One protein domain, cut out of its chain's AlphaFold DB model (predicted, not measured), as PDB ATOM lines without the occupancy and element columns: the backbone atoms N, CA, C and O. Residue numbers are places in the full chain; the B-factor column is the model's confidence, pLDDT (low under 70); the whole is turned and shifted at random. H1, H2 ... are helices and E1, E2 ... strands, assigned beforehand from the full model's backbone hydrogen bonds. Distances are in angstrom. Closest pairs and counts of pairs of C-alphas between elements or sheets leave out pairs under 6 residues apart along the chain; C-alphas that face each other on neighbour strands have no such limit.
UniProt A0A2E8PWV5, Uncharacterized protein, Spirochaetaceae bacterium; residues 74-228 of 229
ATOM      1  N   ASN A  74     -15.059 -31.616  57.072       54.88
ATOM      2  CA  ASN A  74     -15.095 -30.290  56.427       54.88
ATOM      3  C   ASN A  74     -16.455 -29.922  55.811       54.88
ATOM      4  O   ASN A  74     -16.636 -28.806  55.321       54.88
ATOM      5  N   GLY A  75     -17.429 -30.834  55.860       62.81
ATOM      6  CA  GLY A  75     -18.676 -30.681  55.123       62.81
ATOM      7  C   GLY A  75     -18.495 -30.914  53.622       62.81
ATOM      8  O   GLY A  75     -17.396 -31.087  53.101       62.81
ATOM      9  N   ILE A  76     -19.618 -30.967  52.925       74.25
ATOM     10  CA  ILE A  76     -19.708 -31.316  51.519       74.25
ATOM     11  C   ILE A  76     -20.146 -30.067  50.753       74.25
ATOM     12  O   ILE A  76     -21.216 -29.515  51.030       74.25
ATOM     13  N   PHE A  77     -19.337 -29.641  49.782       83.94
ATOM     14  CA  PHE A  77     -19.636 -28.503  48.918       83.94
ATOM     15  C   PHE A  77     -19.655 -28.914  47.442       83.94
ATOM     16  O   PHE A  77     -18.699 -29.498  46.926       83.94
ATOM     17  N   TRP A  78     -20.758 -28.595  46.768       87.25
ATOM     18  CA  TRP A  78     -20.948 -28.812  45.337       87.25
ATOM     19  C   TRP A  78     -21.416 -27.526  44.680       87.25
ATOM     20  O   TRP A  78     -22.215 -26.782  45.253       87.25
ATOM     21  N   VAL A  79     -20.959 -27.297  43.456       92.56
ATOM     22  CA  VAL A  79     -21.409 -26.176  42.629       92.56
ATOM     23  C   VAL A  79     -21.751 -26.694  41.251       92.56
ATOM     24  O   VAL A  79     -21.111 -27.614  40.745       92.56
ATOM     25  N   GLY A  80     -22.763 -26.115  40.630       92.56
ATOM     26  CA  GLY A  80     -23.170 -26.547  39.311       92.56
ATOM     27  C   GLY A  80     -24.104 -25.582  38.629       92.56
ATOM     28  O   GLY A  80     -24.294 -24.434  39.054       92.56
ATOM     29  N   LYS A  81     -24.689 -26.081  37.544       93.44
ATOM     30  CA  LYS A  81     -25.603 -25.321  36.705       93.44
ATOM     31  C   LYS A  81     -26.946 -26.026  36.594       93.44
ATOM     32  O   LYS A  81     -27.004 -27.243  36.418       93.44
ATOM     33  N   THR A  82     -28.019 -25.250  36.683       92.31
ATOM     34  CA  THR A  82     -29.370 -25.716  36.397       92.31
ATOM     35  C   THR A  82     -29.708 -25.547  34.917       92.31
ATOM     36  O   THR A  82     -29.233 -24.627  34.248       92.31
ATOM     37  N   SER A  83     -30.562 -26.431  34.413       90.06
ATOM     38  CA  SER A  83     -31.221 -26.306  33.117       90.06
ATOM     39  C   SER A  83     -32.717 -26.487  33.325       90.06
ATOM     40  O   SER A  83     -33.147 -27.496  33.886       90.06
ATOM     41  N   GLN A  84     -33.520 -25.514  32.895       88.81
ATOM     42  CA  GLN A  84     -34.973 -25.626  32.962       88.81
ATOM     43  C   GLN A  84     -35.442 -26.816  32.109       88.81
ATOM     44  O   GLN A  84     -35.114 -26.914  30.927       88.81
ATOM     45  N   ASN A  85     -36.233 -27.701  32.712       87.19
ATOM     46  CA  ASN A  85     -36.858 -28.840  32.042       87.19
ATOM     47  C   ASN A  85     -38.314 -28.531  31.691       87.19
ATOM     48  O   ASN A  85     -38.761 -28.753  30.568       87.19
ATOM     49  N   SER A  86     -39.067 -28.040  32.676       90.25
ATOM     50  CA  SER A  86     -40.500 -27.795  32.552       90.25
ATOM     51  C   SER A  86     -40.911 -26.580  33.378       90.25
ATOM     52  O   SER A  86     -40.210 -26.151  34.296       90.25
ATOM     53  N   CYS A  87     -42.038 -25.979  33.012       90.38
ATOM     54  CA  CYS A  87     -42.640 -24.888  33.757       90.38
ATOM     55  C   CYS A  87     -44.163 -24.989  33.637       90.38
ATOM     56  O   CYS A  87     -44.685 -25.288  32.560       90.38
ATOM     57  N   ASN A  88     -44.862 -24.776  34.750       89.56
ATOM     58  CA  ASN A  88     -46.309 -24.917  34.844       89.56
ATOM     59  C   ASN A  88     -46.912 -23.797  35.703       89.56
ATOM     60  O   ASN A  88     -46.398 -23.508  36.781       89.56
ATOM     61  N   ALA A  89     -48.019 -23.198  35.260       83.81
ATOM     62  CA  ALA A  89     -48.770 -22.194  36.013       83.81
ATOM     63  C   ALA A  89     -50.257 -22.584  36.121       83.81
ATOM     64  O   ALA A  89     -50.705 -23.575  35.552       83.81
ATOM     65  N   GLY A  90     -51.034 -21.808  36.882       77.00
ATOM     66  CA  GLY A  90     -52.423 -22.148  37.225       77.00
ATOM     67  C   GLY A  90     -53.388 -22.353  36.042       77.00
ATOM     68  O   GLY A  90     -54.360 -23.089  36.189       77.00
ATOM     69  N   ASP A  91     -53.134 -21.741  34.881       80.88
ATOM     70  CA  ASP A  91     -53.920 -21.912  33.649       80.88
ATOM     71  C   ASP A  91     -53.029 -21.894  32.391       80.88
ATOM     72  O   ASP A  91     -51.900 -21.402  32.423       80.88
ATOM     73  N   ALA A  92     -53.527 -22.414  31.263       79.50
ATOM     74  CA  ALA A  92     -52.733 -22.606  30.044       79.50
ATOM     75  C   ALA A  92     -52.227 -21.298  29.397       79.50
ATOM     76  O   ALA A  92     -51.106 -21.269  28.882       79.50
ATOM     77  N   GLY A  93     -53.020 -20.220  29.424       79.38
ATOM     78  CA  GLY A  93     -52.645 -18.939  28.811       79.38
ATOM     79  C   GLY A  93     -51.553 -18.231  29.610       79.38
ATOM     80  O   GLY A  93     -50.552 -17.762  29.053       79.38
ATOM     81  N   THR A  94     -51.700 -18.234  30.934       81.00
ATOM     82  CA  THR A  94     -50.679 -17.718  31.846       81.00
ATOM     83  C   THR A  94     -49.420 -18.580  31.820       81.00
ATOM     84  O   THR A  94     -48.319 -18.035  31.790       81.00
ATOM     85  N   THR A  95     -49.560 -19.909  31.753       84.31
ATOM     86  CA  THR A  95     -48.422 -20.843  31.682       84.31
ATOM     87  C   THR A  95     -47.531 -20.531  30.489       84.31
ATOM     88  O   THR A  95     -46.338 -20.302  30.669       84.31
ATOM     89  N   ALA A  96     -48.096 -20.433  29.282       83.38
ATOM     90  CA  ALA A  96     -47.308 -20.140  28.084       83.38
ATOM     91  C   ALA A  96     -46.516 -18.827  28.221       83.38
ATOM     92  O   ALA A  96     -45.330 -18.775  27.895       83.38
ATOM     93  N   THR A  97     -47.152 -17.786  28.764       86.19
ATOM     94  CA  THR A  97     -46.543 -16.459  28.926       86.19
ATOM     95  C   THR A  97     -45.441 -16.455  29.988       86.19
ATOM     96  O   THR A  97     -44.333 -15.969  29.737       86.19
ATOM     97  N   VAL A  98     -45.712 -17.009  31.175       86.38
ATOM     98  CA  VAL A  98     -44.756 -17.038  32.294       86.38
ATOM     99  C   VAL A  98     -43.559 -17.918  31.960       86.38
ATOM    100  O   VAL A  98     -42.426 -17.494  32.172       86.38
ATOM    101  N   CYS A  99     -43.785 -19.095  31.379       87.19
ATOM    102  CA  CYS A  99     -42.705 -20.016  31.045       87.19
ATOM    103  C   CYS A  99     -41.811 -19.473  29.931       87.19
ATOM    104  O   CYS A  99     -40.592 -19.555  30.043       87.19
ATOM    105  N   PHE A 100     -42.389 -18.839  28.903       88.88
ATOM    106  CA  PHE A 100     -41.600 -18.155  27.878       88.88
ATOM    107  C   PHE A 100     -40.750 -17.019  28.468       88.88
ATOM    108  O   PHE A 100     -39.569 -16.879  28.138       88.88
ATOM    109  N   THR A 101     -41.338 -16.225  29.368       89.94
ATOM    110  CA  THR A 101     -40.632 -15.132  30.049       89.94
ATOM    111  C   THR A 101     -39.479 -15.670  30.892       89.94
ATOM    112  O   THR A 101     -38.360 -15.182  30.765       89.94
ATOM    113  N   GLN A 102     -39.722 -16.715  31.689       89.69
ATOM    114  CA  GLN A 102     -38.699 -17.349  32.519       89.69
ATOM    115  C   GLN A 102     -37.522 -17.846  31.674       89.69
ATOM    116  O   GLN A 102     -36.386 -17.439  31.909       89.69
ATOM    117  N   THR A 103     -37.794 -18.625  30.625       90.19
ATOM    118  CA  THR A 103     -36.756 -19.132  29.719       90.19
ATOM    119  C   THR A 103     -35.963 -17.997  29.061       90.19
ATOM    120  O   THR A 103     -34.741 -18.076  28.931       90.19
ATOM    121  N   THR A 104     -36.629 -16.905  28.674       91.88
ATOM    122  CA  THR A 104     -35.956 -15.727  28.101       91.88
ATOM    123  C   THR A 104     -35.006 -15.076  29.107       91.88
ATOM    124  O   THR A 104     -33.867 -14.747  28.762       91.88
ATOM    125  N   LEU A 105     -35.441 -14.907  30.356       91.62
ATOM    126  CA  LEU A 105     -34.620 -14.310  31.409       91.62
ATOM    127  C   LEU A 105     -33.433 -15.197  31.778       91.62
ATOM    128  O   LEU A 105     -32.330 -14.686  31.947       91.62
ATOM    129  N   GLU A 106     -33.612 -16.513  31.845       90.94
ATOM    130  CA  GLU A 106     -32.512 -17.447  32.104       90.94
ATOM    131  C   GLU A 106     -31.460 -17.401  31.000       90.94
ATOM    132  O   GLU A 106     -30.271 -17.251  31.278       90.94
ATOM    133  N   ASN A 107     -31.889 -17.415  29.738       90.12
ATOM    134  CA  ASN A 107     -30.976 -17.255  28.609       90.12
ATOM    135  C   ASN A 107     -30.250 -15.903  28.636       90.12
ATOM    136  O   ASN A 107     -29.098 -15.814  28.214       90.12
ATOM    137  N   THR A 108     -30.893 -14.858  29.154       91.31
ATOM    138  CA  THR A 108     -30.303 -13.517  29.241       91.31
ATOM    139  C   THR A 108     -29.294 -13.404  30.385       91.31
ATOM    140  O   THR A 108     -28.200 -12.883  30.187       91.31
ATOM    141  N   TYR A 109     -29.640 -13.894  31.579       90.62
ATOM    142  CA  TYR A 109     -28.881 -13.628  32.807       90.62
ATOM    143  C   TYR A 109     -28.004 -14.796  33.275       90.62
ATOM    144  O   TYR A 109     -27.010 -14.565  33.963       90.62
ATOM    145  N   LEU A 110     -28.338 -16.037  32.910       90.75
ATOM    146  CA  LEU A 110     -27.649 -17.248  33.380       90.75
ATOM    147  C   LEU A 110     -26.812 -17.942  32.295       90.75
ATOM    148  O   LEU A 110     -25.987 -18.802  32.612       90.75
ATOM    149  N   SER A 111     -26.967 -17.587  31.015       86.25
ATOM    150  CA  SER A 111     -26.183 -18.193  29.924       86.25
ATOM    151  C   SER A 111     -24.674 -18.003  30.113       86.25
ATOM    152  O   SER A 111     -23.924 -18.967  29.966       86.25
ATOM    153  N   GLY A 112     -24.246 -16.808  30.533       83.25
ATOM    154  CA  GLY A 112     -22.849 -16.477  30.834       83.25
ATOM    155  C   GLY A 112     -22.340 -16.944  32.202       83.25
ATOM    156  O   GLY A 112     -21.158 -16.777  32.486       83.25
ATOM    157  N   GLN A 113     -23.197 -17.520  33.053       86.94
ATOM    158  CA  GLN A 113     -22.798 -18.026  34.367       86.94
ATOM    159  C   GLN A 113     -22.324 -19.478  34.259       86.94
ATOM    160  O   GLN A 113     -22.988 -20.316  33.638       86.94
ATOM    161  N   SER A 114     -21.192 -19.790  34.891       86.75
ATOM    162  CA  SER A 114     -20.709 -21.168  35.041       86.75
ATOM    163  C   SER A 114     -21.432 -21.918  36.159       86.75
ATOM    164  O   SER A 114     -21.532 -23.138  36.098       86.75
ATOM    165  N   THR A 115     -21.959 -21.195  37.152       91.19
ATOM    166  CA  THR A 115     -22.631 -21.760  38.329       91.19
ATOM    167  C   THR A 115     -23.836 -20.918  38.731       91.19
ATOM    168  O   THR A 115     -23.745 -19.692  38.786       91.19
ATOM    169  N   ASN A 116     -24.949 -21.565  39.055       93.38
ATOM    170  CA  ASN A 116     -26.147 -20.907  39.591       93.38
ATOM    171  C   ASN A 116     -26.888 -21.756  40.637       93.38
ATOM    172  O   ASN A 116     -27.950 -21.357  41.113       93.38
ATOM    173  N   ILE A 117     -26.333 -22.912  40.994       93.69
ATOM    174  CA  ILE A 117     -26.783 -23.727  42.112       93.69
ATOM    175  C   ILE A 117     -25.568 -24.196  42.898       93.69
ATOM    176  O   ILE A 117     -24.603 -24.701  42.323       93.69
ATOM    177  N   ASN A 118     -25.631 -24.020  44.212       91.75
ATOM    178  CA  ASN A 118     -24.618 -24.495  45.141       91.75
ATOM    179  C   ASN A 118     -25.301 -25.317  46.227       91.75
ATOM    180  O   ASN A 118     -26.348 -24.923  46.737       91.75
ATOM    181  N   LEU A 119     -24.694 -26.430  46.613       88.00
ATOM    182  CA  LEU A 119     -25.128 -27.254  47.729       88.00
ATOM    183  C   LEU A 119     -24.025 -27.255  48.777       88.00
ATOM    184  O   LEU A 119     -22.900 -27.669  48.501       88.00
ATOM    185  N   TYR A 120     -24.369 -26.825  49.984       86.31
ATOM    186  CA  TYR A 120     -23.487 -26.870  51.136       86.31
ATOM    187  C   TYR A 120     -24.133 -27.686  52.249       86.31
ATOM    188  O   TYR A 120     -25.200 -27.330  52.746       86.31
ATOM    189  N   LEU A 121     -23.479 -28.773  52.646       79.88
ATOM    190  CA  LEU A 121     -23.891 -29.625  53.757       79.88
ATOM    191  C   LEU A 121     -22.751 -29.672  54.778       79.88
ATOM    192  O   LEU A 121     -21.784 -30.402  54.554       79.88
ATOM    193  N   PRO A 122     -22.806 -28.905  55.876       72.94
ATOM    194  CA  PRO A 122     -21.816 -29.022  56.935       72.94
ATOM    195  C   PRO A 122     -21.810 -30.444  57.513       72.94
ATOM    196  O   PRO A 122     -22.801 -31.176  57.445       72.94
ATOM    197  N   SER A 123     -20.668 -30.832  58.079       66.81
ATOM    198  CA  SER A 123     -20.477 -32.125  58.738       66.81
ATOM    199  C   SER A 123     -21.561 -32.375  59.796       66.81
ATOM    200  O   SER A 123     -21.733 -31.561  60.705       66.81
ATOM    201  N   GLY A 124     -22.278 -33.494  59.700       62.22
ATOM    202  CA  GLY A 124     -23.341 -33.864  60.636       62.22
ATOM    203  C   GLY A 124     -24.041 -35.159  60.226       62.22
ATOM    204  O   GLY A 124     -23.971 -35.559  59.064       62.22
ATOM    205  N   ASN A 125     -24.699 -35.823  61.177       63.75
ATOM    206  CA  ASN A 125     -25.511 -37.013  60.919       63.75
ATOM    207  C   ASN A 125     -26.901 -36.860  61.571       63.75
ATOM    208  O   ASN A 125     -26.984 -36.949  62.800       63.75
ATOM    209  N   PRO A 126     -27.979 -36.626  60.797       67.38
ATOM    210  CA  PRO A 126     -28.009 -36.435  59.340       67.38
ATOM    211  C   PRO A 126     -27.353 -35.111  58.890       67.38
ATOM    212  O   PRO A 126     -27.389 -34.131  59.640       67.38
ATOM    213  N   PRO A 127     -26.767 -35.037  57.680       71.12
ATOM    214  CA  PRO A 127     -26.233 -33.784  57.151       71.12
ATOM    215  C   PRO A 127     -27.372 -32.782  56.910       71.12
ATOM    216  O   PRO A 127     -28.344 -33.087  56.220       71.12
ATOM    217  N   ALA A 128     -27.255 -31.570  57.447       78.19
ATOM    218  CA  ALA A 128     -28.233 -30.500  57.256       78.19
ATOM    219  C   ALA A 128     -27.518 -29.205  56.887       78.19
ATOM    220  O   ALA A 128     -26.591 -28.797  57.580       78.19
ATOM    221  N   GLY A 129     -27.945 -28.559  55.809       82.88
ATOM    222  CA  GLY A 129     -27.292 -27.376  55.267       82.88
ATOM    223  C   GLY A 129     -28.224 -26.571  54.376       82.88
ATOM    224  O   GLY A 129     -29.404 -26.418  54.695       82.88
ATOM    225  N   ALA A 130     -27.707 -26.048  53.269       86.44
ATOM    226  CA  ALA A 130     -28.472 -25.205  52.361       86.44
ATOM    227  C   ALA A 130     -28.154 -25.480  50.888       86.44
ATOM    228  O   ALA A 130     -27.016 -25.771  50.514       86.44
ATOM    229  N   VAL A 131     -29.176 -25.327  50.050       88.62
ATOM    230  CA  VAL A 131     -29.032 -25.138  48.609       88.62
ATOM    231  C   VAL A 131     -29.200 -23.653  48.321       88.62
ATOM    232  O   VAL A 131     -30.239 -23.076  48.637       88.62
ATOM    233  N   SER A 132     -28.192 -23.047  47.711       91.31
ATOM    234  CA  SER A 132     -28.241 -21.671  47.228       91.31
ATOM    235  C   SER A 132     -28.556 -21.683  45.737       91.31
ATOM    236  O   SER A 132     -27.810 -22.286  44.961       91.31
ATOM    237  N   LEU A 133     -29.661 -21.061  45.326       92.00
ATOM    238  CA  LEU A 133     -30.060 -20.948  43.921       92.00
ATOM    239  C   LEU A 133     -30.045 -19.493  43.466       92.00
ATOM    240  O   LEU A 133     -30.700 -18.644  44.066       92.00
ATOM    241  N   LEU A 134     -29.355 -19.237  42.358       92.75
ATOM    242  CA  LEU A 134     -29.345 -17.968  41.646       92.75
ATOM    243  C   LEU A 134     -30.297 -18.057  40.447       92.75
ATOM    244  O   LEU A 134     -29.998 -18.722  39.452       92.75
ATOM    245  N   VAL A 135     -31.443 -17.384  40.531       90.62
ATOM    246  CA  VAL A 135     -32.485 -17.427  39.494       90.62
ATOM    247  C   VAL A 135     -33.069 -16.037  39.223       90.62
ATOM    248  O   VAL A 135     -33.222 -15.237  40.153       90.62
ATOM    249  N   PRO A 136     -33.395 -15.703  37.961       89.12
ATOM    250  CA  PRO A 136     -34.122 -14.483  37.651       89.12
ATOM    251  C   PRO A 136     -35.595 -14.629  38.041       89.12
ATOM    252  O   PRO A 136     -36.200 -15.684  37.850       89.12
ATOM    253  N   HIS A 137     -36.183 -13.556  38.568       81.12
ATOM    254  CA  HIS A 137     -37.608 -13.506  38.879       81.12
ATOM    255  C   HIS A 137     -38.392 -12.904  37.698       81.12
ATOM    256  O   HIS A 137     -38.069 -11.802  37.253       81.12
ATOM    257  N   PRO A 138     -39.448 -13.553  37.185       75.94
ATOM    258  CA  PRO A 138     -40.088 -13.153  35.933       75.94
ATOM    259  C   PRO A 138     -40.927 -11.885  36.012       75.94
ATOM    260  O   PRO A 138     -41.165 -11.271  34.981       75.94
ATOM    261  N   ASP A 139     -41.357 -11.463  37.203       76.38
ATOM    262  CA  ASP A 139     -42.148 -10.230  37.331       76.38
ATOM    263  C   ASP A 139     -41.299  -8.958  37.258       76.38
ATOM    264  O   ASP A 139     -41.769  -7.921  36.801       76.38
ATOM    265  N   ASN A 140     -40.056  -9.011  37.736       77.50
ATOM    266  CA  ASN A 140     -39.210  -7.825  37.888       77.50
ATOM    267  C   ASN A 140     -37.839  -7.972  37.211       77.50
ATOM    268  O   ASN A 140     -37.039  -7.042  37.255       77.50
ATOM    269  N   SER A 141     -37.567  -9.125  36.588       83.19
ATOM    270  CA  SER A 141     -36.306  -9.473  35.919       83.19
ATOM    271  C   SER A 141     -35.058  -9.399  36.807       83.19
ATOM    272  O   SER A 141     -33.942  -9.482  36.301       83.19
ATOM    273  N   SER A 142     -35.221  -9.242  38.122       83.88
ATOM    274  CA  SER A 142     -34.098  -9.179  39.054       83.88
ATOM    275  C   SER A 142     -33.484 -10.561  39.236       83.88
ATOM    276  O   SER A 142     -34.195 -11.560  39.376       83.88
ATOM    277  N   LEU A 143     -32.153 -10.610  39.224       88.94
ATOM    278  CA  LEU A 143     -31.397 -11.813  39.525       88.94
ATOM    279  C   LEU A 143     -31.253 -11.933  41.043       88.94
ATOM    280  O   LEU A 143     -30.689 -11.045  41.681       88.94
ATOM    281  N   ASN A 144     -31.780 -13.015  41.608       88.62
ATOM    282  CA  ASN A 144     -31.874 -13.193  43.049       88.62
ATOM    283  C   ASN A 144     -31.238 -14.507  43.483       88.62
ATOM    284  O   ASN A 144     -31.436 -15.538  42.841       88.62
ATOM    285  N   THR A 145     -30.529 -14.456  44.606       90.81
ATOM    286  CA  THR A 145     -30.058 -15.645  45.313       90.81
ATOM    287  C   THR A 145     -31.050 -16.009  46.408       90.81
ATOM    288  O   THR A 145     -31.494 -15.139  47.161       90.81
ATOM    289  N   PHE A 146     -31.376 -17.293  46.507       89.56
ATOM    290  CA  PHE A 146     -32.215 -17.848  47.557       89.56
ATOM    291  C   PHE A 146     -31.502 -19.013  48.229       89.56
ATOM    292  O   PHE A 146     -31.169 -19.996  47.567       89.56
ATOM    293  N   ASP A 147     -31.329 -18.915  49.543       89.25
ATOM    294  CA  ASP A 147     -30.786 -19.993  50.361       89.25
ATOM    295  C   ASP A 147     -31.935 -20.792  50.969       89.25
ATOM    296  O   ASP A 147     -32.756 -20.274  51.731       89.25
ATOM    297  N   ILE A 148     -32.015 -22.063  50.599       86.44
ATOM    298  CA  ILE A 148     -33.069 -22.974  51.022       86.44
ATOM    299  C   ILE A 148     -32.445 -24.044  51.902       86.44
ATOM    300  O   ILE A 148     -31.564 -24.779  51.462       86.44
ATOM    301  N   ALA A 149     -32.920 -24.143  53.140       83.44
ATOM    302  CA  ALA A 149     -32.472 -25.181  54.056       83.44
ATOM    303  C   ALA A 149     -32.839 -26.574  53.519       83.44
ATOM    304  O   ALA A 149     -33.970 -26.809  53.090       83.44
ATOM    305  N   VAL A 150     -31.883 -27.499  53.568       78.56
ATOM    306  CA  VAL A 150     -32.073 -28.899  53.176       78.56
ATOM    307  C   VAL A 150     -31.483 -29.829  54.226       78.56
ATOM    308  O   VAL A 150     -30.475 -29.520  54.860       78.56
ATOM    309  N   SER A 151     -32.097 -30.994  54.380       74.50
ATOM    310  CA  SER A 151     -31.580 -32.095  55.188       74.50
ATOM    311  C   SER A 151     -31.399 -33.326  54.308       74.50
ATOM    312  O   SER A 151     -32.215 -33.594  53.425       74.50
ATOM    313  N   GLY A 152     -30.322 -34.062  54.524       69.12
ATOM    314  CA  GLY A 152     -30.004 -35.277  53.793       69.12
ATOM    315  C   GLY A 152     -30.087 -36.516  54.654       69.12
ATOM    316  O   GLY A 152     -29.859 -36.456  55.855       69.12
ATOM    317  N   ASP A 153     -30.351 -37.639  54.005       68.62
ATOM    318  CA  ASP A 153     -30.025 -38.958  54.526       68.62
ATOM    319  C   ASP A 153     -28.877 -39.544  53.689       68.62
ATOM    320  O   ASP A 153     -28.812 -39.353  52.468       68.62
ATOM    321  N   LEU A 154     -27.946 -40.218  54.352       62.22
ATOM    322  CA  LEU A 154     -26.815 -40.895  53.725       62.22
ATOM    323  C   LEU A 154     -27.064 -42.395  53.831       62.22
ATOM    324  O   LEU A 154     -26.879 -42.980  54.897       62.22
ATOM    325  N   SER A 155     -27.448 -43.031  52.725       61.62
ATOM    326  CA  SER A 155     -27.614 -44.485  52.683       61.62
ATOM    327  C   SER A 155     -26.383 -45.176  52.091       61.62
ATOM    328  O   SER A 155     -25.661 -44.626  51.254       61.62
ATOM    329  N   GLY A 156     -26.119 -46.401  52.552       54.12
ATOM    330  CA  GLY A 156     -25.111 -47.272  51.952       54.12
ATOM    331  C   GLY A 156     -25.527 -47.671  50.534       54.12
ATOM    332  O   GLY A 156     -26.627 -48.170  50.316       54.12
ATOM    333  N   GLY A 157     -24.654 -47.409  49.571       56.97
ATOM    334  CA  GLY A 157     -24.754 -47.790  48.166       56.97
ATOM    335  C   GLY A 157     -24.038 -49.110  47.869       56.97
ATOM    336  O   GLY A 157     -23.931 -49.987  48.720       56.97
ATOM    337  N   TYR A 158     -23.582 -49.289  46.629       48.53
ATOM    338  CA  TYR A 158     -22.938 -50.529  46.189       48.53
ATOM    339  C   TYR A 158     -21.474 -50.611  46.637       48.53
ATOM    340  O   TYR A 158     -20.764 -49.608  46.638       48.53
ATOM    341  N   GLU A 159     -21.007 -51.818  46.961       50.66
ATOM    342  CA  GLU A 159     -19.582 -52.109  47.146       50.66
ATOM    343  C   GLU A 159     -18.819 -51.765  45.863       50.66
ATOM    344  O   GLU A 159     -19.020 -52.357  44.799       50.66
ATOM    345  N   THR A 160     -17.949 -50.773  45.960       46.72
ATOM    346  CA  THR A 160     -16.892 -50.522  44.988       46.72
ATOM    347  C   THR A 160     -15.676 -51.340  45.414       46.72
ATOM    348  O   THR A 160     -15.529 -51.671  46.587       46.72
ATOM    349  N   GLY A 161     -14.756 -51.661  44.502       44.72
ATOM    350  CA  GLY A 161     -13.520 -52.383  44.854       44.72
ATOM    351  C   GLY A 161     -12.648 -51.702  45.928       44.72
ATOM    352  O   GLY A 161     -11.669 -52.298  46.362       44.72
ATOM    353  N   ASN A 162     -13.022 -50.489  46.361       48.72
ATOM    354  CA  ASN A 162     -12.402 -49.688  47.412       48.72
ATOM    355  C   ASN A 162     -13.361 -49.376  48.595       48.72
ATOM    356  O   ASN A 162     -13.067 -48.477  49.379       48.72
ATOM    357  N   GLY A 163     -14.496 -50.083  48.731       52.84
ATOM    358  CA  GLY A 163     -15.486 -49.936  49.817       52.84
ATOM    359  C   GLY A 163     -16.899 -49.551  49.349       52.84
ATOM    360  O   GLY A 163     -17.141 -49.342  48.162       52.84
ATOM    361  N   VAL A 164     -17.851 -49.423  50.277       50.47
ATOM    362  CA  VAL A 164     -19.267 -49.106  49.993       50.47
ATOM    363  C   VAL A 164     -19.432 -47.658  49.496       50.47
ATOM    364  O   VAL A 164     -19.174 -46.711  50.239       50.47
ATOM    365  N   SER A 165     -19.904 -47.469  48.257       51.69
ATOM    366  CA  SER A 165     -20.363 -46.168  47.736       51.69
ATOM    367  C   SER A 165     -21.467 -45.610  48.636       51.69
ATOM    368  O   SER A 165     -22.258 -46.385  49.147       51.69
ATOM    369  N   ARG A 166     -21.569 -44.296  48.853       57.16
ATOM    370  CA  ARG A 166     -22.662 -43.701  49.647       57.16
ATOM    371  C   ARG A 166     -23.615 -42.944  48.738       57.16
ATOM    372  O   ARG A 166     -23.183 -42.124  47.933       57.16
ATOM    373  N   VAL A 167     -24.912 -43.204  48.882       58.59
ATOM    374  CA  VAL A 167     -25.958 -42.482  48.157       58.59
ATOM    375  C   VAL A 167     -26.496 -41.388  49.070       58.59
ATOM    376  O   VAL A 167     -27.219 -41.646  50.031       58.59
ATOM    377  N   LEU A 168     -26.137 -40.143  48.761       63.22
ATOM    378  CA  LEU A 168     -26.727 -38.972  49.396       63.22
ATOM    379  C   LEU A 168     -28.127 -38.740  48.824       63.22
ATOM    380  O   LEU A 168     -28.267 -38.379  47.656       63.22
ATOM    381  N   THR A 169     -29.150 -38.915  49.657       65.19
ATOM    382  CA  THR A 169     -30.533 -38.557  49.324       65.19
ATOM    383  C   THR A 169     -30.903 -37.289  50.073       65.19
ATOM    384  O   THR A 169     -31.127 -37.300  51.281       65.19
ATOM    385  N   LEU A 170     -30.980 -36.173  49.359       63.38
ATOM    386  CA  LEU A 170     -31.416 -34.907  49.941       63.38
ATOM    387  C   LEU A 170     -32.928 -34.781  49.880       63.38
ATOM    388  O   LEU A 170     -33.514 -34.912  48.809       63.38
ATOM    389  N   THR A 171     -33.543 -34.498  51.025       64.12
ATOM    390  CA  THR A 171     -34.977 -34.244  51.125       64.12
ATOM    391  C   THR A 171     -35.192 -32.898  51.803       64.12
ATOM    392  O   THR A 171     -34.874 -32.710  52.977       64.12
ATOM    393  N   ALA A 172     -35.778 -31.949  51.079       61.62
ATOM    394  CA  ALA A 172     -36.370 -30.781  51.714       61.62
ATOM    395  C   ALA A 172     -37.625 -31.251  52.467       61.62
ATOM    396  O   ALA A 172     -38.633 -31.614  51.855       61.62
ATOM    397  N   ALA A 173     -37.545 -31.340  53.796       49.34
ATOM    398  CA  ALA A 173     -38.697 -31.680  54.617       49.34
ATOM    399  C   ALA A 173     -39.708 -30.534  54.528       49.34
ATOM    400  O   ALA A 173     -39.457 -29.447  55.037       49.34
ATOM    401  N   THR A 174     -40.857 -30.783  53.896       50.19
ATOM    402  CA  THR A 174     -41.905 -29.782  53.642       50.19
ATOM    403  C   THR A 174     -41.427 -28.590  52.806       50.19
ATOM    404  O   THR A 174     -40.242 -28.370  52.567       50.19
ATOM    405  N   SER A 175     -42.379 -27.847  52.258       60.19
ATOM    406  CA  SER A 175     -42.125 -26.789  51.296       60.19
ATOM    407  C   SER A 175     -41.334 -25.638  51.941       60.19
ATOM    408  O   SER A 175     -41.915 -24.758  52.581       60.19
ATOM    409  N   THR A 176     -40.004 -25.670  51.826       68.88
ATOM    410  CA  THR A 176     -39.135 -24.687  52.479       68.88
ATOM    411  C   THR A 176     -39.177 -23.405  51.676       68.88
ATOM    412  O   THR A 176     -38.828 -23.375  50.493       68.88
ATOM    413  N   THR A 177     -39.668 -22.354  52.318       79.69
ATOM    414  CA  THR A 177     -39.867 -21.062  51.684       79.69
ATOM    415  C   THR A 177     -38.656 -20.181  51.956       79.69
ATOM    416  O   THR A 177     -38.356 -19.888  53.111       79.69
ATOM    417  N   ALA A 178     -37.980 -19.748  50.898       81.94
ATOM    418  CA  ALA A 178     -36.915 -18.762  50.957       81.94
ATOM    419  C   ALA A 178     -37.452 -17.423  50.449       81.94
ATOM    420  O   ALA A 178     -38.134 -17.354  49.425       81.94
ATOM    421  N   ALA A 179     -37.163 -16.351  51.174       80.44
ATOM    422  CA  ALA A 179     -37.571 -15.006  50.806       80.44
ATOM    423  C   ALA A 179     -36.352 -14.093  50.769       80.44
ATOM    424  O   ALA A 179     -35.447 -14.222  51.592       80.44
ATOM    425  N   ASN A 180     -36.371 -13.137  49.850       74.75
ATOM    426  CA  ASN A 180     -35.517 -11.964  49.919       74.75
ATOM    427  C   ASN A 180     -36.386 -10.703  50.052       74.75
ATOM    428  O   ASN A 180     -37.599 -10.788  50.246       74.75
ATOM    429  N   SER A 181     -35.788  -9.517  49.951       72.56
ATOM    430  CA  SER A 181     -36.509  -8.245  50.103       72.56
ATOM    431  C   SER A 181     -37.582  -7.974  49.038       72.56
ATOM    432  O   SER A 181     -38.348  -7.027  49.189       72.56
ATOM    433  N   SER A 182     -37.622  -8.744  47.949       72.81
ATOM    434  CA  SER A 182     -38.430  -8.456  46.754       72.81
ATOM    435  C   SER A 182     -39.255  -9.634  46.230       72.81
ATOM    436  O   SER A 182     -40.179  -9.418  45.449       72.81
ATOM    437  N   ALA A 183     -38.925 -10.861  46.627       80.00
ATOM    438  CA  ALA A 183     -39.496 -12.076  46.075       80.00
ATOM    439  C   ALA A 183     -39.455 -13.218  47.092       80.00
ATOM    440  O   ALA A 183     -38.640 -13.236  48.019       80.00
ATOM    441  N   GLN A 184     -40.326 -14.199  46.876       85.19
ATOM    442  CA  GLN A 184     -40.399 -15.402  47.684       85.19
ATOM    443  C   GLN A 184     -40.506 -16.622  46.775       85.19
ATOM    444  O   GLN A 184     -41.319 -16.663  45.849       85.19
ATOM    445  N   ILE A 185     -39.687 -17.627  47.058       87.81
ATOM    446  CA  ILE A 185     -39.741 -18.922  46.396       87.81
ATOM    447  C   ILE A 185     -39.920 -20.024  47.424       87.81
ATOM    448  O   ILE A 185     -39.642 -19.865  48.611       87.81
ATOM    449  N   GLN A 186     -40.362 -21.168  46.948       88.06
ATOM    450  CA  GLN A 186     -40.592 -22.347  47.743       88.06
ATOM    451  C   GLN A 186     -40.018 -23.552  47.011       88.06
ATOM    452  O   GLN A 186     -40.379 -23.822  45.868       88.06
ATOM    453  N   MET A 187     -39.133 -24.295  47.667       87.25
ATOM    454  CA  MET A 187     -38.667 -25.570  47.132       87.25
ATOM    455  C   MET A 187     -39.758 -26.619  47.350       87.25
ATOM    456  O   MET A 187     -40.096 -26.949  48.488       87.25
ATOM    457  N   VAL A 188     -40.344 -27.100  46.255       86.56
ATOM    458  CA  VAL A 188     -41.423 -28.099  46.269       86.56
ATOM    459  C   VAL A 188     -40.840 -29.501  46.371       86.56
ATOM    460  O   VAL A 188     -41.348 -30.340  47.112       86.56
ATOM    461  N   SER A 189     -39.766 -29.756  45.627       83.88
ATOM    462  CA  SER A 189     -39.035 -31.012  45.683       83.88
ATOM    463  C   SER A 189     -37.570 -30.789  45.336       83.88
ATOM    464  O   SER A 189     -37.217 -29.888  44.577       83.88
ATOM    465  N   PHE A 190     -36.722 -31.634  45.907       83.25
ATOM    466  CA  PHE A 190     -35.314 -31.732  45.573       83.25
ATOM    467  C   PHE A 190     -34.965 -33.209  45.607       83.25
ATOM    468  O   PHE A 190     -35.241 -33.886  46.597       83.25
ATOM    469  N   ARG A 191     -34.437 -33.724  44.503       79.94
ATOM    470  CA  ARG A 191     -33.984 -35.106  44.381       79.94
ATOM    471  C   ARG A 191     -32.608 -35.067  43.763       79.94
ATOM    472  O   ARG A 191     -32.446 -34.523  42.679       79.94
ATOM    473  N   ALA A 192     -31.644 -35.645  44.455       79.06
ATOM    474  CA  ALA A 192     -30.280 -35.741  43.983       79.06
ATOM    475  C   ALA A 192     -29.770 -37.159  44.174       79.06
ATOM    476  O   ALA A 192     -30.164 -37.844  45.120       79.06
ATOM    477  N   GLN A 193     -28.875 -37.556  43.284       75.19
ATOM    478  CA  GLN A 193     -28.058 -38.740  43.416       75.19
ATOM    479  C   GLN A 193     -26.595 -38.321  43.307       75.19
ATOM    480  O   GLN A 193     -26.208 -37.560  42.420       75.19
ATOM    481  N   GLN A 194     -25.786 -38.826  44.231       75.44
ATOM    482  CA  GLN A 194     -24.344 -38.655  44.201       75.44
ATOM    483  C   GLN A 194     -23.688 -39.804  43.421       75.44
ATOM    484  O   GLN A 194     -24.003 -40.978  43.633       75.44
ATOM    485  N   THR A 195     -22.750 -39.455  42.544       71.38
ATOM    486  CA  THR A 195     -21.776 -40.363  41.927       71.38
ATOM    487  C   THR A 195     -20.394 -40.149  42.558       71.38
ATOM    488  O   THR A 195     -20.231 -39.367  43.494       71.38
ATOM    489  N   GLU A 196     -19.359 -40.818  42.047       66.06
ATOM    490  CA  GLU A 196     -17.979 -40.599  42.502       66.06
ATOM    491  C   GLU A 196     -17.523 -39.134  42.341       66.06
ATOM    492  O   GLU A 196     -16.736 -38.638  43.147       66.06
ATOM    493  N   LYS A 197     -18.012 -38.435  41.306       70.75
ATOM    494  CA  LYS A 197     -17.484 -37.120  40.896       70.75
ATOM    495  C   LYS A 197     -18.522 -36.012  40.820       70.75
ATOM    496  O   LYS A 197     -18.132 -34.849  40.815       70.75
ATOM    497  N   THR A 198     -19.805 -36.357  40.764       80.06
ATOM    498  CA  THR A 198     -20.896 -35.406  40.522       80.06
ATOM    499  C   THR A 198     -22.079 -35.646  41.452       80.06
ATOM    500  O   THR A 198     -22.297 -36.758  41.936       80.06
ATOM    501  N   VAL A 199     -22.874 -34.602  41.667       82.94
ATOM    502  CA  VAL A 199     -24.225 -34.686  42.224       82.94
ATOM    503  C   VAL A 199     -25.198 -34.189  41.169       82.94
ATOM    504  O   VAL A 199     -25.144 -33.033  40.754       82.94
ATOM    505  N   GLU A 200     -26.096 -35.061  40.736       85.38
ATOM    506  CA  GLU A 200     -27.044 -34.784  39.659       85.38
ATOM    507  C   GLU A 200     -28.475 -35.073  40.099       85.38
ATOM    508  O   GLU A 200     -28.720 -35.879  41.001       85.38
ATOM    509  N   GLY A 201     -29.437 -34.382  39.495       87.00
ATOM    510  CA  GLY A 201     -30.820 -34.538  39.907       87.00
ATOM    511  C   GLY A 201     -31.774 -33.486  39.380       87.00
ATOM    512  O   GLY A 201     -31.517 -32.822  38.372       87.00
ATOM    513  N   THR A 202     -32.903 -33.363  40.074       89.69
ATOM    514  CA  THR A 202     -33.966 -32.413  39.756       89.69
ATOM    515  C   THR A 202     -34.408 -31.621  40.979       89.69
ATOM    516  O   THR A 202     -34.457 -32.122  42.106       89.69
ATOM    517  N   VAL A 203     -34.740 -30.353  40.753       88.75
ATOM    518  CA  VAL A 203     -35.306 -29.451  41.759       88.75
ATOM    519  C   VAL A 203     -36.526 -28.753  41.177       88.75
ATOM    520  O   VAL A 203     -36.478 -28.221  40.068       88.75
ATOM    521  N   VAL A 204     -37.626 -28.749  41.926       90.12
ATOM    522  CA  VAL A 204     -38.842 -28.011  41.570       90.12
ATOM    523  C   VAL A 204     -38.962 -26.806  42.489       90.12
ATOM    524  O   VAL A 204     -39.076 -26.950  43.710       90.12
ATOM    525  N   ILE A 205     -38.955 -25.618  41.891       89.75
ATOM    526  CA  ILE A 205     -39.091 -24.339  42.585       89.75
ATOM    527  C   ILE A 205     -40.439 -23.724  42.238       89.75
ATOM    528  O   ILE A 205     -40.727 -23.440  41.076       89.75
ATOM    529  N   ARG A 206     -41.245 -23.471  43.265       89.62
ATOM    530  CA  ARG A 206     -42.459 -22.671  43.179       89.62
ATOM    531  C   ARG A 206     -42.134 -21.220  43.451       89.62
ATOM    532  O   ARG A 206     -41.626 -20.880  44.517       89.62
ATOM    533  N   PHE A 207     -42.498 -20.349  42.532       87.81
ATOM    534  CA  PHE A 207     -42.423 -18.915  42.747       87.81
ATOM    535  C   PHE A 207     -43.758 -18.423  43.295       87.81
ATOM    536  O   PHE A 207     -44.821 -18.629  42.695       87.81
ATOM    537  N   LEU A 208     -43.705 -17.808  44.476       84.31
ATOM    538  CA  LEU A 208     -44.884 -17.350  45.190       84.31
ATOM    539  C   LEU A 208     -45.200 -15.913  44.772       84.31
ATOM    540  O   LEU A 208     -44.409 -14.999  44.991       84.31
ATOM    541  N   ARG A 209     -46.377 -15.714  44.176       77.62
ATOM    542  CA  ARG A 209     -46.890 -14.396  43.790       77.62
ATOM    543  C   ARG A 209     -48.079 -14.023  44.668       77.62
ATOM    544  O   ARG A 209     -48.913 -14.860  44.997       77.62
ATOM    545  N   ALA A 210     -48.137 -12.752  45.059       60.97
ATOM    546  CA  ALA A 210     -49.051 -12.270  46.094       60.97
ATOM    547  C   ALA A 210     -50.499 -12.019  45.626       60.97
ATOM    548  O   ALA A 210     -51.352 -11.740  46.466       60.97
ATOM    549  N   SER A 211     -50.811 -12.078  44.323       60.44
ATOM    550  CA  SER A 211     -52.143 -11.716  43.810       60.44
ATOM    551  C   SER A 211     -52.759 -12.782  42.906       60.44
ATOM    552  O   SER A 211     -52.083 -13.436  42.118       60.44
ATOM    553  N   SER A 212     -54.086 -12.909  42.971       54.53
ATOM    554  CA  SER A 212     -54.886 -13.843  42.164       54.53
ATOM    555  C   SER A 212     -54.844 -13.574  40.653       54.53
ATOM    556  O   SER A 212     -55.308 -14.406  39.884       54.53
ATOM    557  N   GLY A 213     -54.318 -12.419  40.228       59.72
ATOM    558  CA  GLY A 213     -54.106 -12.080  38.816       59.72
ATOM    559  C   GLY A 213     -52.803 -12.633  38.233       59.72
ATOM    560  O   GLY A 213     -52.639 -12.599  37.022       59.72
ATOM    561  N   ASN A 214     -51.901 -13.142  39.078       64.88
ATOM    562  CA  ASN A 214     -50.651 -13.779  38.680       64.88
ATOM    563  C   ASN A 214     -50.472 -15.061  39.511       64.88
ATOM    564  O   ASN A 214     -49.882 -15.001  40.591       64.88
ATOM    565  N   PRO A 215     -51.015 -16.208  39.065       69.94
ATOM    566  CA  PRO A 215     -50.928 -17.453  39.813       69.94
ATOM    567  C   PRO A 215     -49.472 -17.836  40.099       69.94
ATOM    568  O   PRO A 215     -48.566 -17.572  39.305       69.94
ATOM    569  N   THR A 216     -49.261 -18.498  41.238       86.00
ATOM    570  CA  THR A 216     -47.999 -19.184  41.524       86.00
ATOM    571  C   THR A 216     -47.679 -20.149  40.392       86.00
ATOM    572  O   THR A 216     -48.586 -20.774  39.834       86.00
ATOM    573  N   TYR A 217     -46.403 -20.301  40.082       87.38
ATOM    574  CA  TYR A 217     -45.958 -21.208  39.036       87.38
ATOM    575  C   TYR A 217     -44.756 -22.006  39.524       87.38
ATOM    576  O   TYR A 217     -43.966 -21.533  40.348       87.38
ATOM    577  N   ASP A 218     -44.649 -23.219  39.004       90.75
ATOM    578  CA  ASP A 218     -43.616 -24.181  39.343       90.75
ATOM    579  C   ASP A 218     -42.670 -24.302  38.153       90.75
ATOM    580  O   ASP A 218     -43.110 -24.439  37.008       90.75
ATOM    581  N   VAL A 219     -41.371 -24.252  38.426       91.75
ATOM    582  CA  VAL A 219     -40.322 -24.495  37.438       91.75
ATOM    583  C   VAL A 219     -39.506 -25.686  37.900       91.75
ATOM    584  O   VAL A 219     -38.991 -25.705  39.020       91.75
ATOM    585  N   GLU A 220     -39.410 -26.687  37.037       92.88
ATOM    586  CA  GLU A 220     -38.564 -27.849  37.246       92.88
ATOM    587  C   GLU A 220     -37.237 -27.640  36.533       92.88
ATOM    588  O   GLU A 220     -37.191 -27.377  35.327       92.88
ATOM    589  N   TYR A 221     -36.157 -27.827  37.275       92.88
ATOM    590  CA  TYR A 221     -34.802 -27.777  36.769       92.88
ATOM    591  C   TYR A 221     -34.137 -29.138  36.912       92.88
ATOM    592  O   TYR A 221     -34.249 -29.774  37.961       92.88
ATOM    593  N   SER A 222     -33.385 -29.546  35.896       93.62
ATOM    594  CA  SER A 222     -32.295 -30.503  36.077       93.62
ATOM    595  C   SER A 222     -31.045 -29.762  36.538       93.62
ATOM    596  O   SER A 222     -30.864 -28.581  36.235       93.62
ATOM    597  N   PHE A 223     -30.177 -30.443  37.274       92.19
ATOM    598  CA  PHE A 223     -28.856 -29.929  37.609       92.19
ATOM    599  C   PHE A 223     -27.817 -31.040  37.576       92.19
ATOM    600  O   PHE A 223     -28.119 -32.214  37.795       92.19
ATOM    601  N   SER A 224     -26.576 -30.624  37.362       91.31
ATOM    602  CA  SER A 224     -25.387 -31.417  37.637       91.31
ATOM    603  C   SER A 224     -24.374 -30.508  38.322       91.31
ATOM    604  O   SER A 224     -24.183 -29.363  37.901       91.31
ATOM    605  N   MET A 225     -23.807 -30.986  39.424       90.12
ATOM    606  CA  MET A 225     -22.866 -30.256  40.260       90.12
ATOM    607  C   MET A 225     -21.582 -31.054  40.432       90.12
ATOM    608  O   MET A 225     -21.622 -32.267  40.641       90.12
ATOM    609  N   ASP A 226     -20.459 -30.351  40.414       87.62
ATOM    610  CA  ASP A 226     -19.130 -30.911  40.610       87.62
ATOM    611  C   ASP A 226     -18.644 -30.657  42.033       87.62
ATOM    612  O   ASP A 226     -18.878 -29.591  42.627       87.62
ATOM    613  N   ARG A 227     -17.941 -31.650  42.579       80.38
ATOM    614  CA  ARG A 227     -17.381 -31.568  43.926       80.38
ATOM    615  C   ARG A 227     -16.334 -30.467  43.969       80.38
ATOM    616  O   ARG A 227     -15.447 -30.431  43.120       80.38
ATOM    617  N   GLN A 228     -16.409 -29.614  44.979       79.31
ATOM    618  CA  GLN A 228     -15.357 -28.644  45.257       79.31
ATOM    619  C   GLN A 228     -14.463 -29.180  46.384       79.31
ATOM    620  O   GLN A 228     -14.975 -29.724  47.365       79.31
TER     621      GLN A 228
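This is residues 74 to 228 of the 229 residues of an uncharacterized protein of Spirochaetaceae bacterium (UniProt A0A2E8PWV5). One long antiparallel sheet of nine strands curls round into a nearly closed barrel, folded so that E5, E4, E3 and E2 face E9, E8, E7 and E6, with E1 as the hinge between them. The single helix H1 packs on E1 and on the far end of E3, and the E4-E5 hairpin reaches out to one end of the long axis. The printed part has 155 residues, with one named helix and nine named strands in the order E1 H1 E2 E3 E4 E5 E6 E7 E8 E9, and its class is mostly strand. The sheet's order is E5 E4 E3 E2 E1 E9 E8 E7 E6. The whole is compact, with a radius of gyration of the C-alphas of 16.4 A, yet elongated in outline, spanning 55 by 30 by 27 A.

Find C-alpha 76 at (-19.708, -31.316, 51.519); from there E1 runs over residues 76 to 89, 34.2 A, and bends by 67 degrees at residue 80. H1 follows, residues 92 to 109, 25.6 A long. Next look for E2, residues 117 to 121, 13.4 A, and E3, residues 128 to 136, 26.0 A. E4, residues 143 to 160, is the longest strand by residues; it bends by 72 degrees at residue 156 and ends 41.7 A from its start, at C-alpha 160 (-16.892, -50.522, 44.988). E5 comes back over residues 163 to 171, 25.1 A. E6 is short, residues 176 to 179, 9.9 A. E7, residues 184 to 194, measures 28.5 A and bends by 58 degrees at residue 188; E8, residues 198 to 208, measures 30.4 A and bends by 52 degrees at residue 201. E9, residues 217 to 227, covers 30.8 A and ends at C-alpha 227 (-17.381, -31.568, 43.926).

Begin with E1, an inner strand. It is antiparallel to E2, where N 78 and O 119 are 2.9 A apart, and to E9, where N 83 and O 222 are 2.8 A apart, both within hydrogen-bond range. H1 is on the sheet at a height of 7.9 A and runs along the strands, at 25 degrees to E9 on the local plane. It lies over E9, and only just over E3 and E1, with 3 of its C-alphas on each. The closest C-alphas of H1 and E3 are those of Leu 105 and Pro 136, 6.3 A apart. In H1 every O i to N i+4 pair is within hydrogen-bond range. E2, E3, E4 and E5 form a meander, each strand the antiparallel neighbour of the one before; look at N 132 and O 118, 2.8 A, N 131 and O 148, 2.8 A, and N 155 and O 167, 3.0 A. The pairing is staggered: E4 pairs with E3 over residues 143 to 151 and with E5 over residues 151 to 160. E6, E7, E8 and E9 form a second meander, with N 178 and O 185 at 2.8 A, N 191 and O 202 at 2.9 A, and N 203 and O 221 at 2.9 A. The edge strands E5 and E6 are apart. The closest C-alphas of E5 and E7 are those of Leu 168 and Gln 194, 5.7 A apart; those of E4 and E6 are Ile 148 and Ala 178, also 5.7 A.

The two C-alphas farthest apart are those of Gly 161 and Gly 213, at 57.5 A. The printed part has no cut and no long link. The mean pLDDT of the printed part is 79.0; confidence is under 70 at residues 74 to 75, 123 to 126, 152 to 176, 196 and 210 to 215.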